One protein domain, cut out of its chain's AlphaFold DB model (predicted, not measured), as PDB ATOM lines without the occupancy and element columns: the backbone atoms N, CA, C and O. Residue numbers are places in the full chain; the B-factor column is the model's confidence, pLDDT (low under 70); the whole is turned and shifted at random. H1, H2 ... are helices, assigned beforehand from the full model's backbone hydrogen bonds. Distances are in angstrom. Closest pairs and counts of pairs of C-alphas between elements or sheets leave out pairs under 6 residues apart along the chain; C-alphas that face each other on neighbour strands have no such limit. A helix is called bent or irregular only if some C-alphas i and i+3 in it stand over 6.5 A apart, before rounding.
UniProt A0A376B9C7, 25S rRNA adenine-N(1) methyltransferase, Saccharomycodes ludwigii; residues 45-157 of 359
ATOM      1  N   GLU A  45     191.578 167.833 142.219       59.66
ATOM      2  CA  GLU A  45     191.837 168.645 143.407       59.66
ATOM      3  C   GLU A  45     191.757 167.827 144.694       59.66
ATOM      4  O   GLU A  45     192.631 167.955 145.548       59.66
ATOM      5  N   LYS A  46     190.763 166.938 144.805       66.81
ATOM      6  CA  LYS A  46     190.631 166.014 145.934       66.81
ATOM      7  C   LYS A  46     191.798 165.022 145.952       66.81
ATOM      8  O   LYS A  46     192.412 164.851 146.997       66.81
ATOM      9  N   THR A  47     192.195 164.487 144.792       66.19
ATOM     10  CA  THR A  47     193.399 163.645 144.658       66.19
ATOM     11  C   THR A  47     194.656 164.353 145.179       66.19
ATOM     12  O   THR A  47     195.386 163.811 146.002       66.19
ATOM     13  N   ARG A  48     194.897 165.601 144.747       64.88
ATOM     14  CA  ARG A  48     196.060 166.388 145.190       64.88
ATOM     15  C   ARG A  48     196.017 166.716 146.682       64.88
ATOM     16  O   ARG A  48     197.069 166.732 147.311       64.88
ATOM     17  N   LYS A  49     194.834 166.986 147.247       69.62
ATOM     18  CA  LYS A  49     194.666 167.205 148.694       69.62
ATOM     19  C   LYS A  49     195.057 165.960 149.493       69.62
ATOM     20  O   LYS A  49     195.833 166.094 150.432       69.62
ATOM     21  N   ILE A  50     194.602 164.778 149.072       72.56
ATOM     22  CA  ILE A  50     194.945 163.498 149.713       72.56
ATOM     23  C   ILE A  50     196.461 163.263 149.679       72.56
ATOM     24  O   ILE A  50     197.066 163.030 150.720       72.56
ATOM     25  N   ILE A  51     197.094 163.423 148.508       68.62
ATOM     26  CA  ILE A  51     198.551 163.255 148.358       68.62
ATOM     27  C   ILE A  51     199.324 164.228 149.261       68.62
ATOM     28  O   ILE A  51     200.252 163.832 149.960       68.62
ATOM     29  N   ARG A  52     198.932 165.509 149.287       75.75
ATOM     30  CA  ARG A  52     199.585 166.519 150.136       75.75
ATOM     31  C   ARG A  52     199.432 166.220 151.622       75.75
ATOM     32  O   ARG A  52     200.398 166.401 152.357       75.75
ATOM     33  N   ARG A  53     198.246 165.778 152.055       85.62
ATOM     34  CA  ARG A  53     198.008 165.394 153.451       85.62
ATOM     35  C   ARG A  53     198.897 164.220 153.832       85.62
ATOM     36  O   ARG A  53     199.607 164.319 154.821       85.62
ATOM     37  N   PHE A  54     198.949 163.180 153.006       81.31
ATOM     38  CA  PHE A  54     199.789 162.018 153.279       81.31
ATOM     39  C   PHE A  54     201.277 162.386 153.407       81.31
ATOM     40  O   PHE A  54     201.915 162.033 154.394       81.31
ATOM     41  N   HIS A  55     201.819 163.194 152.489       76.88
ATOM     42  CA  HIS A  55     203.204 163.674 152.601       76.88
ATOM     43  C   HIS A  55     203.451 164.530 153.851       76.88
ATOM     44  O   HIS A  55     204.524 164.444 154.449       76.88
ATOM     45  N   PHE A  56     202.477 165.349 154.259       84.50
ATOM     46  CA  PHE A  56     202.560 166.092 155.515       84.50
ATOM     47  C   PHE A  56     202.680 165.140 156.713       84.50
ATOM     48  O   PHE A  56     203.592 165.317 157.518       84.50
ATOM     49  N   LEU A  57     201.830 164.109 156.787       87.38
ATOM     50  CA  LEU A  57     201.854 163.119 157.869       87.38
ATOM     51  C   LEU A  57     203.202 162.387 157.937       87.38
ATOM     52  O   LEU A  57     203.816 162.334 159.000       87.38
ATOM     53  N   ILE A  58     203.707 161.899 156.797       85.56
ATOM     54  CA  ILE A  58     204.993 161.184 156.722       85.56
ATOM     55  C   ILE A  58     206.160 162.077 157.155       85.56
ATOM     56  O   ILE A  58     207.015 161.650 157.933       85.56
ATOM     57  N   ASN A  59     206.184 163.336 156.709       84.00
ATOM     58  CA  ASN A  59     207.233 164.271 157.111       84.00
ATOM     59  C   ASN A  59     207.191 164.552 158.622       84.00
ATOM     60  O   ASN A  59     208.225 164.520 159.288       84.00
ATOM     61  N   LYS A  60     206.002 164.789 159.192       88.75
ATOM     62  CA  LYS A  60     205.864 165.049 160.632       88.75
ATOM     63  C   LYS A  60     206.199 163.827 161.475       88.75
ATOM     64  O   LYS A  60     206.887 163.977 162.481       88.75
ATOM     65  N   ARG A  61     205.822 162.629 161.020       90.56
ATOM     66  CA  ARG A  61     206.230 161.360 161.633       90.56
ATOM     67  C   ARG A  61     207.747 161.286 161.726       90.56
ATOM     68  O   ARG A  61     208.263 161.052 162.812       90.56
ATOM     69  N   ARG A  62     208.455 161.559 160.624       86.75
ATOM     70  CA  ARG A  62     209.925 161.544 160.591       86.75
ATOM     71  C   ARG A  62     210.525 162.490 161.632       86.75
ATOM     72  O   ARG A  62     211.338 162.050 162.433       86.75
ATOM     73  N   ILE A  63     210.072 163.746 161.678       87.06
ATOM     74  CA  ILE A  63     210.572 164.737 162.650       87.06
ATOM     75  C   ILE A  63     210.347 164.260 164.093       87.06
ATOM     76  O   ILE A  63     211.258 164.338 164.914       87.06
ATOM     77  N   ILE A  64     209.150 163.756 164.408       90.38
ATOM     78  CA  ILE A  64     208.834 163.275 165.760       90.38
ATOM     79  C   ILE A  64     209.689 162.059 166.123       90.38
ATOM     80  O   ILE A  64     210.220 162.004 167.227       90.38
ATOM     81  N   CYS A  65     209.875 161.118 165.200       89.56
ATOM     82  CA  CYS A  65     210.686 159.930 165.448       89.56
ATOM     83  C   CYS A  65     212.159 160.277 165.682       89.56
ATOM     84  O   CYS A  65     212.769 159.717 166.588       89.56
ATOM     85  N   THR A  66     212.709 161.244 164.939       87.00
ATOM     86  CA  THR A  66     214.058 161.772 165.193       87.00
ATOM     87  C   THR A  66     214.164 162.378 166.594       87.00
ATOM     88  O   THR A  66     215.128 162.110 167.302       87.00
ATOM     89  N   ARG A  67     213.159 163.145 167.040       87.00
ATOM     90  CA  ARG A  67     213.142 163.759 168.383       87.00
ATOM     91  C   ARG A  67     213.005 162.756 169.517       87.00
ATOM     92  O   ARG A  67     213.613 162.928 170.563       87.00
ATOM     93  N   LEU A  68     212.195 161.727 169.304       89.44
ATOM     94  CA  LEU A  68     212.020 160.627 170.247       89.44
ATOM     95  C   LEU A  68     213.168 159.611 170.183       89.44
ATOM     96  O   LEU A  68     213.150 158.655 170.951       89.44
ATOM     97  N   GLN A  69     214.145 159.822 169.290       88.12
ATOM     98  CA  GLN A  69     215.296 158.947 169.072       88.12
ATOM     99  C   GLN A  69     214.881 157.497 168.782       88.12
ATOM    100  O   GLN A  69     215.506 156.549 169.249       88.12
ATOM    101  N   ILE A  70     213.806 157.316 168.005       86.44
ATOM    102  CA  ILE A  70     213.342 155.984 167.608       86.44
ATOM    103  C   ILE A  70     214.354 155.411 166.603       86.44
ATOM    104  O   ILE A  70     214.528 155.990 165.524       86.44
ATOM    105  N   PRO A  71     215.032 154.294 166.920       71.50
ATOM    106  CA  PRO A  71     216.091 153.767 166.074       71.50
ATOM    107  C   PRO A  71     215.538 153.211 164.756       71.50
ATOM    108  O   PRO A  71     214.453 152.628 164.702       71.50
ATOM    109  N   ASN A  72     216.338 153.319 163.692       65.00
ATOM    110  CA  ASN A  72     216.166 152.558 162.451       65.00
ATOM    111  C   ASN A  72     214.842 152.781 161.692       65.00
ATOM    112  O   ASN A  72     214.336 151.849 161.067       65.00
ATOM    113  N   ILE A  73     214.253 153.977 161.683       69.31
ATOM    114  CA  ILE A  73     213.156 154.255 160.740       69.31
ATOM    115  C   ILE A  73     213.749 154.454 159.345       69.31
ATOM    116  O   ILE A  73     214.426 155.446 159.087       69.31
ATOM    117  N   SER A  74     213.514 153.496 158.449       60.12
ATOM    118  CA  SER A  74     214.010 153.557 157.073       60.12
ATOM    119  C   SER A  74     213.143 154.483 156.226       60.12
ATOM    120  O   SER A  74     211.912 154.413 156.298       60.12
ATOM    121  N   GLU A  75     213.770 155.290 155.370       57.72
ATOM    122  CA  GLU A  75     213.072 156.194 154.445       57.72
ATOM    123  C   GLU A  75     212.374 155.450 153.283       57.72
ATOM    124  O   GLU A  75     211.507 156.018 152.625       57.72
ATOM    125  N   ASP A  76     212.663 154.156 153.083       51.00
ATOM    126  CA  ASP A  76     212.295 153.430 151.865       51.00
ATOM    127  C   ASP A  76     211.456 152.174 152.102       51.00
ATOM    128  O   ASP A  76     211.895 151.291 152.831       51.00
ATOM    129  N   ASN A  77     210.315 152.066 151.400       50.41
ATOM    130  CA  ASN A  77     209.493 150.874 151.079       50.41
ATOM    131  C   ASN A  77     209.215 149.811 152.171       50.41
ATOM    132  O   ASN A  77     208.519 148.834 151.901       50.41
ATOM    133  N   ALA A  78     209.657 150.015 153.406       65.31
ATOM    134  CA  ALA A  78     209.444 149.150 154.555       65.31
ATOM    135  C   ALA A  78     208.422 149.788 155.506       65.31
ATOM    136  O   ALA A  78     208.594 149.808 156.722       65.31
ATOM    137  N   GLU A  79     207.336 150.331 154.954       76.19
ATOM    138  CA  GLU A  79     206.303 151.032 155.724       76.19
ATOM    139  C   GLU A  79     205.663 150.130 156.794       76.19
ATOM    140  O   GLU A  79     205.296 150.610 157.863       76.19
ATOM    141  N   ASN A  80     205.611 148.816 156.547       76.75
ATOM    142  CA  ASN A  80     205.185 147.820 157.534       76.75
ATOM    143  C   ASN A  80     206.190 147.674 158.686       76.75
ATOM    144  O   ASN A  80     205.787 147.567 159.838       76.75
ATOM    145  N   LEU A  81     207.493 147.713 158.396       79.31
ATOM    146  CA  LEU A  81     208.540 147.643 159.416       79.31
ATOM    147  C   LEU A  81     208.573 148.923 160.257       79.31
ATOM    148  O   LEU A  81     208.655 148.855 161.482       79.31
ATOM    149  N   ASN A  82     208.447 150.083 159.604       83.62
ATOM    150  CA  ASN A  82     208.296 151.374 160.274       83.62
ATOM    151  C   ASN A  82     207.072 151.365 161.194       83.62
ATOM    152  O   ASN A  82     207.176 151.800 162.338       83.62
ATOM    153  N   LYS A  83     205.940 150.819 160.722       87.94
ATOM    154  CA  LYS A  83     204.731 150.672 161.533       87.94
ATOM    155  C   LYS A  83     205.000 149.864 162.797       87.94
ATOM    156  O   LYS A  83     204.778 150.377 163.888       87.94
ATOM    157  N   SER A  84     205.520 148.645 162.653       86.50
ATOM    158  CA  SER A  84     205.769 147.752 163.790       86.50
ATOM    159  C   SER A  84     206.711 148.374 164.821       86.50
ATOM    160  O   SER A  84     206.427 148.319 166.013       86.50
ATOM    161  N   ARG A  85     207.791 149.027 164.372       88.38
ATOM    162  CA  ARG A  85     208.754 149.699 165.260       88.38
ATOM    163  C   ARG A  85     208.130 150.858 166.031       88.38
ATOM    164  O   ARG A  85     208.384 151.011 167.221       88.38
ATOM    165  N   ILE A  86     207.324 151.681 165.361       90.50
ATOM    166  CA  ILE A  86     206.659 152.811 166.013       90.50
ATOM    167  C   ILE A  86     205.602 152.314 167.004       90.50
ATOM    168  O   ILE A  86     205.546 152.820 168.122       90.50
ATOM    169  N   ASP A  87     204.802 151.315 166.628       89.75
ATOM    170  CA  ASP A  87     203.787 150.734 167.512       89.75
ATOM    171  C   ASP A  87     204.432 150.126 168.767       89.75
ATOM    172  O   ASP A  87     203.959 150.343 169.884       89.75
ATOM    173  N   GLU A  88     205.554 149.419 168.608       89.75
ATOM    174  CA  GLU A  88     206.338 148.890 169.723       89.75
ATOM    175  C   GLU A  88     206.904 150.001 170.619       89.75
ATOM    176  O   GLU A  88     206.811 149.917 171.846       89.75
ATOM    177  N   PHE A  89     207.429 151.074 170.025       90.81
ATOM    178  CA  PHE A  89     207.926 152.224 170.775       90.81
ATOM    179  C   PHE A  89     206.807 152.924 171.563       90.81
ATOM    180  O   PHE A  89     206.988 153.281 172.724       90.81
ATOM    181  N   ILE A  90     205.621 153.093 170.973       89.44
ATOM    182  CA  ILE A  90     204.462 153.660 171.676       89.44
ATOM    183  C   ILE A  90     204.039 152.736 172.824       89.44
ATOM    184  O   ILE A  90     203.819 153.206 173.938       89.44
ATOM    185  N   ARG A  91     203.979 151.419 172.585       89.00
ATOM    186  CA  ARG A  91     203.585 150.417 173.587       89.00
ATOM    187  C   ARG A  91     204.538 150.363 174.780       89.00
ATOM    188  O   ARG A  91     204.081 150.238 175.909       89.00
ATOM    189  N   THR A  92     205.844 150.470 174.548       88.62
ATOM    190  CA  THR A  92     206.866 150.490 175.615       88.62
ATOM    191  C   THR A  92     206.866 151.787 176.429       88.62
ATOM    192  O   THR A  92     207.437 151.826 177.512       88.62
ATOM    193  N   ASN A  93     206.185 152.833 175.949       86.50
ATOM    194  CA  ASN A  93     205.978 154.099 176.656       86.50
ATOM    195  C   ASN A  93     204.504 154.287 177.082       86.50
ATOM    196  O   ASN A  93     204.037 155.418 177.215       86.50
ATOM    197  N   SER A  94     203.758 153.192 177.280       77.50
ATOM    198  CA  SER A  94     202.327 153.196 177.635       77.50
ATOM    199  C   SER A  94     202.016 153.798 179.008       77.50
ATOM    200  O   SER A  94     200.879 154.187 179.265       77.50
ATOM    201  N   ASN A  95     203.023 153.916 179.874       82.81
ATOM    202  CA  ASN A  95     202.946 154.625 181.150       82.81
ATOM    203  C   ASN A  95     202.664 156.128 180.978       82.81
ATOM    204  O   ASN A  95     202.159 156.781 181.889       82.81
ATOM    205  N   LEU A  96     202.984 156.687 179.812       76.75
ATOM    206  CA  LEU A  96     202.576 158.025 179.427       76.75
ATOM    207  C   LEU A  96     201.216 157.896 178.736       76.75
ATOM    208  O   LEU A  96     201.133 157.342 177.646       76.75
ATOM    209  N   ASP A  97     200.145 158.401 179.355       80.94
ATOM    210  CA  ASP A  97     198.824 158.433 178.713       80.94
ATOM    211  C   ASP A  97     198.876 159.280 177.428       80.94
ATOM    212  O   ASP A  97     198.899 160.513 177.457       80.94
ATOM    213  N   VAL A  98     198.976 158.596 176.292       85.00
ATOM    214  CA  VAL A  98     199.178 159.186 174.961       85.00
ATOM    215  C   VAL A  98     197.938 159.050 174.087       85.00
ATOM    216  O   VAL A  98     197.990 159.342 172.892       85.00
ATOM    217  N   ASN A  99     196.820 158.613 174.667       87.88
ATOM    218  CA  ASN A  99     195.552 158.550 173.965       87.88
ATOM    219  C   ASN A  99     195.036 159.960 173.651       87.88
ATOM    220  O   ASN A  99     195.420 160.969 174.250       87.88
ATOM    221  N   TYR A 100     194.184 160.051 172.640       90.56
ATOM    222  CA  TYR A 100     193.552 161.299 172.248       90.56
ATOM    223  C   TYR A 100     192.104 161.032 171.851       90.56
ATOM    224  O   TYR A 100     191.742 159.931 171.442       90.56
ATOM    225  N   THR A 101     191.288 162.063 171.985       91.00
ATOM    226  CA  THR A 101     189.873 162.085 171.636       91.00
ATOM    227  C   THR A 101     189.651 162.992 170.426       91.00
ATOM    228  O   THR A 101     190.565 163.678 169.959       91.00
ATOM    229  N   GLU A 102     188.431 163.026 169.893       87.19
ATOM    230  CA  GLU A 102     188.101 163.908 168.766       87.19
ATOM    231  C   GLU A 102     188.335 165.395 169.069       87.19
ATOM    232  O   GLU A 102     188.814 166.132 168.204       87.19
ATOM    233  N   SER A 103     188.074 165.836 170.303       89.81
ATOM    234  CA  SER A 103     188.274 167.232 170.712       89.81
ATOM    235  C   SER A 103     189.751 167.635 170.759       89.81
ATOM    236  O   SER A 103     190.071 168.816 170.622       89.81
ATOM    237  N   ASP A 104     190.669 166.670 170.871       89.88
ATOM    238  CA  ASP A 104     192.110 166.926 170.893       89.88
ATOM    239  C   ASP A 104     192.697 167.176 169.497       89.88
ATOM    240  O   ASP A 104     193.755 167.803 169.370       89.88
ATOM    241  N   LYS A 105     192.037 166.707 168.429       91.50
ATOM    242  CA  LYS A 105     192.596 166.748 167.066       91.50
ATOM    243  C   LYS A 105     192.991 168.153 166.601       91.50
ATOM    244  O   LYS A 105     194.106 168.293 166.097       91.50
ATOM    245  N   PRO A 106     192.178 169.217 166.780       91.19
ATOM    246  CA  PRO A 106     192.571 170.566 166.363       91.19
ATOM    247  C   PRO A 106     193.825 171.073 167.089       91.19
ATOM    248  O   PRO A 106     194.653 171.778 166.506       91.19
ATOM    249  N   VAL A 107     193.987 170.694 168.360       90.12
ATOM    250  CA  VAL A 107     195.150 171.065 169.175       90.12
ATOM    251  C   VAL A 107     196.397 170.332 168.680       90.12
ATOM    252  O   VAL A 107     197.444 170.960 168.499       90.12
ATOM    253  N   ILE A 108     196.278 169.031 168.404       91.81
ATOM    254  CA  ILE A 108     197.357 168.212 167.837       91.81
ATOM    255  C   ILE A 108     197.772 168.754 166.463       91.81
ATOM    256  O   ILE A 108     198.959 168.965 166.227       91.81
ATOM    257  N   GLU A 109     196.822 169.092 165.591       91.12
ATOM    258  CA  GLU A 109     197.099 169.697 164.281       91.12
ATOM    259  C   GLU A 109     197.872 171.013 164.395       91.12
ATOM    260  O   GLU A 109     198.881 171.219 163.713       91.12
ATOM    261  N   LYS A 110     197.455 171.899 165.305       89.00
ATOM    262  CA  LYS A 110     198.152 173.168 165.552       89.00
ATOM    263  C   LYS A 110     199.587 172.938 166.037       89.00
ATOM    264  O   LYS A 110     200.485 173.673 165.620       89.00
ATOM    265  N   LYS A 111     199.815 171.920 166.875       89.31
ATOM    266  CA  LYS A 111     201.160 171.506 167.314       89.31
ATOM    267  C   LYS A 111     201.982 170.961 166.143       89.31
ATOM    268  O   LYS A 111     203.093 171.435 165.911       89.31
ATOM    269  N   LEU A 112     201.425 170.046 165.348       90.00
ATOM    270  CA  LEU A 112     202.086 169.470 164.174       90.00
ATOM    271  C   LEU A 112     202.506 170.546 163.169       90.00
ATOM    272  O   LEU A 112     203.610 170.477 162.636       90.00
ATOM    273  N   LEU A 113     201.674 171.561 162.924       86.75
ATOM    274  CA  LEU A 113     202.012 172.667 162.023       86.75
ATOM    275  C   LEU A 113     203.236 173.459 162.498       86.75
ATOM    276  O   LEU A 113     204.080 173.805 161.671       86.75
ATOM    277  N   LYS A 114     203.356 173.690 163.810       85.75
ATOM    278  CA  LYS A 114     204.481 174.415 164.419       85.75
ATOM    279  C   LYS A 114     205.761 173.581 164.518       85.75
ATOM    280  O   LYS A 114     206.840 174.149 164.489       85.75
ATOM    281  N   LEU A 115     205.647 172.254 164.564       83.88
ATOM    282  CA  LEU A 115     206.775 171.342 164.755       83.88
ATOM    283  C   LEU A 115     207.784 171.403 163.589       83.88
ATOM    284  O   LEU A 115     207.466 170.992 162.466       83.88
ATOM    285  N   GLN A 116     209.006 171.870 163.839       79.00
ATOM    286  CA  GLN A 116     210.102 171.886 162.856       79.00
ATOM    287  C   GLN A 116     211.274 171.008 163.302       79.00
ATOM    288  O   GLN A 116     211.334 170.572 164.445       79.00
ATOM    289  N   THR A 117     212.216 170.721 162.404       66.69
ATOM    290  CA  THR A 117     213.396 169.895 162.709       66.69
ATOM    291  C   THR A 117     214.286 170.540 163.779       66.69
ATOM    292  O   THR A 117     214.730 169.848 164.686       66.69
ATOM    293  N   SER A 118     214.471 171.862 163.715       61.28
ATOM    294  CA  SER A 118     215.369 172.665 164.562       61.28
ATOM    295  C   SER A 118     214.724 173.264 165.821       61.28
ATOM    296  O   SER A 118     215.371 174.016 166.538       61.28
ATOM    297  N   ASP A 119     213.445 172.989 166.081       60.16
ATOM    298  CA  ASP A 119     212.667 173.705 167.099       60.16
ATOM    299  C   ASP A 119     212.986 173.236 168.541       60.16
ATOM    300  O   ASP A 119     212.676 172.107 168.912       60.16
ATOM    301  N   THR A 120     213.566 174.078 169.391       52.75
ATOM    302  CA  THR A 120     213.824 173.783 170.819       52.75
ATOM    303  C   THR A 120     212.582 173.894 171.708       52.75
ATOM    304  O   THR A 120     212.693 173.809 172.928       52.75
ATOM    305  N   GLY A 121     211.389 174.085 171.131       57.69
ATOM    306  CA  GLY A 121     210.157 174.253 171.901       57.69
ATOM    307  C   GLY A 121     209.902 173.140 172.930       57.69
ATOM    308  O   GLY A 121     210.110 171.961 172.630       57.69
ATOM    309  N   ASN A 122     209.375 173.542 174.099       65.44
ATOM    310  CA  ASN A 122     208.987 172.748 175.283       65.44
ATOM    311  C   ASN A 122     207.904 171.674 175.011       65.44
ATOM    312  O   ASN A 122     206.901 171.591 175.718       65.44
ATOM    313  N   ASN A 123     208.044 170.859 173.967       77.00
ATOM    314  CA  ASN A 123     207.171 169.712 173.753       77.00
ATOM    315  C   ASN A 123     207.667 168.575 174.636       77.00
ATOM    316  O   ASN A 123     208.777 168.074 174.449       77.00
ATOM    317  N   THR A 124     206.840 168.156 175.586       86.06
ATOM    318  CA  THR A 124     207.187 167.023 176.440       86.06
ATOM    319  C   THR A 124     207.266 165.740 175.610       86.06
ATOM    320  O   THR A 124     206.635 165.609 174.555       86.06
ATOM    321  N   LYS A 125     207.996 164.733 176.104       88.44
ATOM    322  CA  LYS A 125     207.999 163.390 175.500       88.44
ATOM    323  C   LYS A 125     206.569 162.850 175.327       88.44
ATOM    324  O   LYS A 125     206.257 162.264 174.292       88.44
ATOM    325  N   LYS A 126     205.684 163.127 176.297       89.38
ATOM    326  CA  LYS A 126     204.250 162.796 176.256       89.38
ATOM    327  C   LYS A 126     203.534 163.476 175.082       89.38
ATOM    328  O   LYS A 126     202.814 162.809 174.347       89.38
ATOM    329  N   ASP A 127     203.763 164.772 174.860       89.19
ATOM    330  CA  ASP A 127     203.173 165.508 173.733       89.19
ATOM    331  C   ASP A 127     203.589 164.933 172.377       89.19
ATOM    332  O   ASP A 127     202.755 164.771 171.482       89.19
ATOM    333  N   LEU A 128     204.877 164.616 172.227       91.44
ATOM    334  CA  LEU A 128     205.421 164.039 171.001       91.44
ATOM    335  C   LEU A 128     204.844 162.648 170.732       91.44
ATOM    336  O   LEU A 128     204.439 162.374 169.604       91.44
ATOM    337  N   LEU A 129     204.746 161.799 171.758       92.44
ATOM    338  CA  LEU A 129     204.124 160.478 171.647       92.44
ATOM    339  C   LEU A 129     202.632 160.569 171.301       92.44
ATOM    340  O   LEU A 129     202.163 159.821 170.446       92.44
ATOM    341  N   ARG A 130     201.899 161.521 171.889       92.94
ATOM    342  CA  ARG A 130     200.483 161.764 171.565       92.94
ATOM    343  C   ARG A 130     200.301 162.209 170.113       92.94
ATOM    344  O   ARG A 130     199.430 161.698 169.412       92.94
ATOM    345  N   CYS A 131     201.161 163.107 169.628       93.69
ATOM    346  CA  CYS A 131     201.185 163.501 168.217       93.69
ATOM    347  C   CYS A 131     201.554 162.319 167.306       93.69
ATOM    348  O   CYS A 131     200.961 162.165 166.241       93.69
ATOM    349  N   LEU A 132     202.513 161.481 167.712       93.75
ATOM    350  CA  LEU A 132     202.917 160.303 166.949       93.75
ATOM    351  C   LEU A 132     201.773 159.296 166.830       93.75
ATOM    352  O   LEU A 132     201.491 158.855 165.720       93.75
ATOM    353  N   LYS A 133     201.075 158.994 167.933       93.56
ATOM    354  CA  LYS A 133     199.895 158.118 167.936       93.56
ATOM    355  C   LYS A 133     198.828 158.627 166.964       93.56
ATOM    356  O   LYS A 133     198.385 157.873 166.107       93.56
ATOM    357  N   TYR A 134     198.503 159.921 167.019       94.75
ATOM    358  CA  TYR A 134     197.567 160.547 166.080       94.75
ATOM    359  C   TYR A 134     197.974 160.369 164.608       94.75
ATOM    360  O   TYR A 134     197.151 159.988 163.775       94.75
ATOM    361  N   LEU A 135     199.249 160.603 164.275       92.62
ATOM    362  CA  LEU A 135     199.747 160.407 162.910       92.62
ATOM    363  C   LEU A 135     199.643 158.942 162.469       92.62
ATOM    364  O   LEU A 135     199.274 158.678 161.327       92.62
ATOM    365  N   MET A 136     199.975 158.003 163.356       92.31
ATOM    366  CA  MET A 136     199.903 156.567 163.085       92.31
ATOM    367  C   MET A 136     198.465 156.117 162.825       92.31
ATOM    368  O   MET A 136     198.206 155.433 161.832       92.31
ATOM    369  N   ASP A 137     197.521 156.575 163.643       89.31
ATOM    370  CA  ASP A 137     196.101 156.296 163.451       89.31
ATOM    371  C   ASP A 137     195.603 156.896 162.129       89.31
ATOM    372  O   ASP A 137     194.896 156.235 161.370       89.31
ATOM    373  N   GLU A 138     196.020 158.109 161.762       88.25
ATOM    374  CA  GLU A 138     195.628 158.687 160.475       88.25
ATOM    375  C   GLU A 138     196.219 157.949 159.266       88.25
ATOM    376  O   GLU A 138     195.516 157.721 158.276       88.25
ATOM    377  N   ILE A 139     197.491 157.553 159.336       82.06
ATOM    378  CA  ILE A 139     198.175 156.837 158.255       82.06
ATOM    379  C   ILE A 139     197.575 155.438 158.074       82.06
ATOM    380  O   ILE A 139     197.272 155.061 156.940       82.06
ATOM    381  N   TYR A 140     197.391 154.673 159.152       83.44
ATOM    382  CA  TYR A 140     197.112 153.236 159.060       83.44
ATOM    383  C   TYR A 140     195.679 152.838 159.424       83.44
ATOM    384  O   TYR A 140     195.147 151.918 158.802       83.44
ATOM    385  N   VAL A 141     195.048 153.507 160.394       83.44
ATOM    386  CA  VAL A 141     193.714 153.140 160.908       83.44
ATOM    387  C   VAL A 141     192.612 153.855 160.125       83.44
ATOM    388  O   VAL A 141     191.692 153.223 159.614       83.44
ATOM    389  N   ASN A 142     192.744 155.167 159.919       83.06
ATOM    390  CA  ASN A 142     191.724 156.013 159.284       83.06
ATOM    391  C   ASN A 142     191.785 156.003 157.747       83.06
ATOM    392  O   ASN A 142     191.254 156.889 157.072       83.06
ATOM    393  N   GLY A 143     192.456 155.009 157.166       70.56
ATOM    394  CA  GLY A 143     192.502 154.828 155.724       70.56
ATOM    395  C   GLY A 143     193.488 155.741 154.984       70.56
ATOM    396  O   GLY A 143     193.407 155.823 153.758       70.56
ATOM    397  N   GLY A 144     194.376 156.473 155.670       74.25
ATOM    398  CA  GLY A 144     195.283 157.449 155.052       74.25
ATOM    399  C   GLY A 144     196.177 156.843 153.969       74.25
ATOM    400  O   GLY A 144     196.250 157.380 152.862       74.25
ATOM    401  N   LEU A 145     196.786 155.689 154.250       72.69
ATOM    402  CA  LEU A 145     197.639 154.945 153.325       72.69
ATOM    403  C   LEU A 145     196.847 154.404 152.129       72.69
ATOM    404  O   LEU A 145     197.253 154.607 150.986       72.69
ATOM    405  N   GLN A 146     195.690 153.781 152.360       70.00
ATOM    406  CA  GLN A 146     194.843 153.246 151.288       70.00
ATOM    407  C   GLN A 146     194.295 154.376 150.399       70.00
ATOM    408  O   GLN A 146     194.261 154.261 149.172       70.00
ATOM    409  N   ASN A 147     193.894 155.500 151.001       68.31
ATOM    410  CA  ASN A 147     193.439 156.687 150.281       68.31
ATOM    411  C   ASN A 147     194.572 157.319 149.475       68.31
ATOM    412  O   ASN A 147     194.347 157.711 148.329       68.31
ATOM    413  N   TYR A 148     195.782 157.384 150.031       72.19
ATOM    414  CA  TYR A 148     196.975 157.823 149.318       72.19
ATOM    415  C   TYR A 148     197.301 156.914 148.132       72.19
ATOM    416  O   TYR A 148     197.473 157.425 147.030       72.19
ATOM    417  N   GLN A 149     197.306 155.591 148.309       67.06
ATOM    418  CA  GLN A 149     197.545 154.626 147.230       67.06
ATOM    419  C   GLN A 149     196.526 154.796 146.096       67.06
ATOM    420  O   GLN A 149     196.902 154.981 144.939       67.06
ATOM    421  N   ARG A 150     195.228 154.853 146.429       65.06
ATOM    422  CA  ARG A 150     194.157 155.107 145.449       65.06
ATOM    423  C   ARG A 150     194.314 156.464 144.768       65.06
ATOM    424  O   ARG A 150     194.163 156.563 143.552       65.06
ATOM    425  N   ALA A 151     194.626 157.517 145.523       62.91
ATOM    426  CA  ALA A 151     194.845 158.851 144.979       62.91
ATOM    427  C   ALA A 151     196.099 158.918 144.095       62.91
ATOM    428  O   ALA A 151     196.086 159.633 143.099       62.91
ATOM    429  N   SER A 152     197.153 158.173 144.414       60.19
ATOM    430  CA  SER A 152     198.366 158.066 143.605       60.19
ATOM    431  C   SER A 152     198.058 157.414 142.254       60.19
ATOM    432  O   SER A 152     198.301 158.025 141.215       60.19
ATOM    433  N   ILE A 153     197.363 156.269 142.262       60.78
ATOM    434  CA  ILE A 153     196.922 155.556 141.049       60.78
ATOM    435  C   ILE A 153     195.994 156.439 140.197       60.78
ATOM    436  O   ILE A 153     196.195 156.610 138.998       60.78
ATOM    437  N   MET A 154     195.001 157.092 140.808       60.75
ATOM    438  CA  MET A 154     194.125 158.047 140.106       60.75
ATOM    439  C   MET A 154     194.856 159.327 139.671       60.75
ATOM    440  O   MET A 154     194.407 160.053 138.779       60.75
ATOM    441  N   GLY A 155     195.967 159.642 140.334       54.97
ATOM    442  CA  GLY A 155     196.902 160.707 139.999       54.97
ATOM    443  C   GLY A 155     197.614 160.473 138.674       54.97
ATOM    444  O   GLY A 155     197.949 161.448 138.001       54.97
ATOM    445  N   GLN A 156     197.752 159.202 138.305       50.44
ATOM    446  CA  GLN A 156     198.407 158.693 137.110       50.44
ATOM    447  C   GLN A 156     197.429 158.405 135.949       50.44
ATOM    448  O   GLN A 156     197.847 157.916 134.905       50.44
ATOM    449  N   ASP A 157     196.131 158.730 136.086       54.34
ATOM    450  CA  ASP A 157     195.132 158.517 135.025       54.34
ATOM    451  C   ASP A 157     195.507 159.265 133.724       54.34
ATOM    452  O   ASP A 157     195.875 160.444 133.734       54.34
TER     453      ASP A 157
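What this domain is: This is residues 45 to 157 of the 359 residues of the protein "25S rRNA adenine-N(1) methyltransferase" of Saccharomycodes ludwigii (UniProt A0A376B9C7). A long helix, H1, runs along one side of a small helical body, with H4 packed slantwise on it near the middle and H2 and H3 on two other sides of H4. The first part of H1 and the last helix, H5, pack together and reach to one end of the long axis, where the first and last printed C-alphas, of Glu 45 and Asp 157, are 13.6 A apart. The printed part has 113 residues with five named helices, H1 to H5 in chain order, and no named strand; the class is all helix. The whole is compact, with a radius of gyration of the C-alphas of 14.3 A, yet elongated in outline, spanning 46 by 28 by 28 A.

Where its parts are: Find C-alpha 45 at (191.837, 168.645, 143.407); from there H1, residues 45 to 67, runs 33.2 A to C-alpha 67 at (213.142, 163.759, 168.383). H4, residues 125 to 141, measures 22.8 A, and H5, residues 144 to 155, measures 15.5 A, ending at C-alpha 155 at (196.902, 160.707, 139.999). Look back to H2, residues 79 to 92, and H3, residues 102 to 114, each 19.9 A long. H3 is irregular, but only just: C-alphas 103 and 106 are 7.0 A apart.

How they stand to each other: Start on H1 at Leu 57: its C-alpha is 6.1 A from that of Leu 135, the closest pair where H1 and H4 touch. They run opposite ways at a steep tilt of 36 degrees, only just steep. With residues 47 to 54 alone, H1 touches H5, opposite ways at a steep tilt of 44 degrees; the closest C-alphas, of Thr 47 and Ala 151, are 5.0 A apart. H4 is the hub, touching H1, H2 and H3. With its residues 129 to 136 alone it only just touches H2, with 3 pairs of C-alphas within 8 A, the closest being Ile 90 and Leu 129 at 6.8 A. Residues 108 to 112 of H3 only just touch residues 131 to 134 of H4, also with 3 pairs; the closest C-alphas, of Ile 108 and Cys 131, are 6.1 A apart, and the lines stand about perpendicular at 71 degrees, only just. The helix packing is mostly crossed, no touching pair being at a shallow tilt. H5 is apart from H2 and H3. Every O i to N i+4 pair is within hydrogen-bond range in H1, H2, H4 and H5; in H3 it is 7 of 9.

The domain as a whole: The C-alphas farthest apart, of Asn 95 and Asp 157, are 46.9 A from each other. The printed part has no cut. The link from H1 to H2, 11 residues, is long; that from H4 to H5, 2 residues, is tight. The mean pLDDT of the printed part is 79.5; look for values under 70 at residues 45 to 49, 51, 72 to 78, 117 to 122, 147 and 149 to 157.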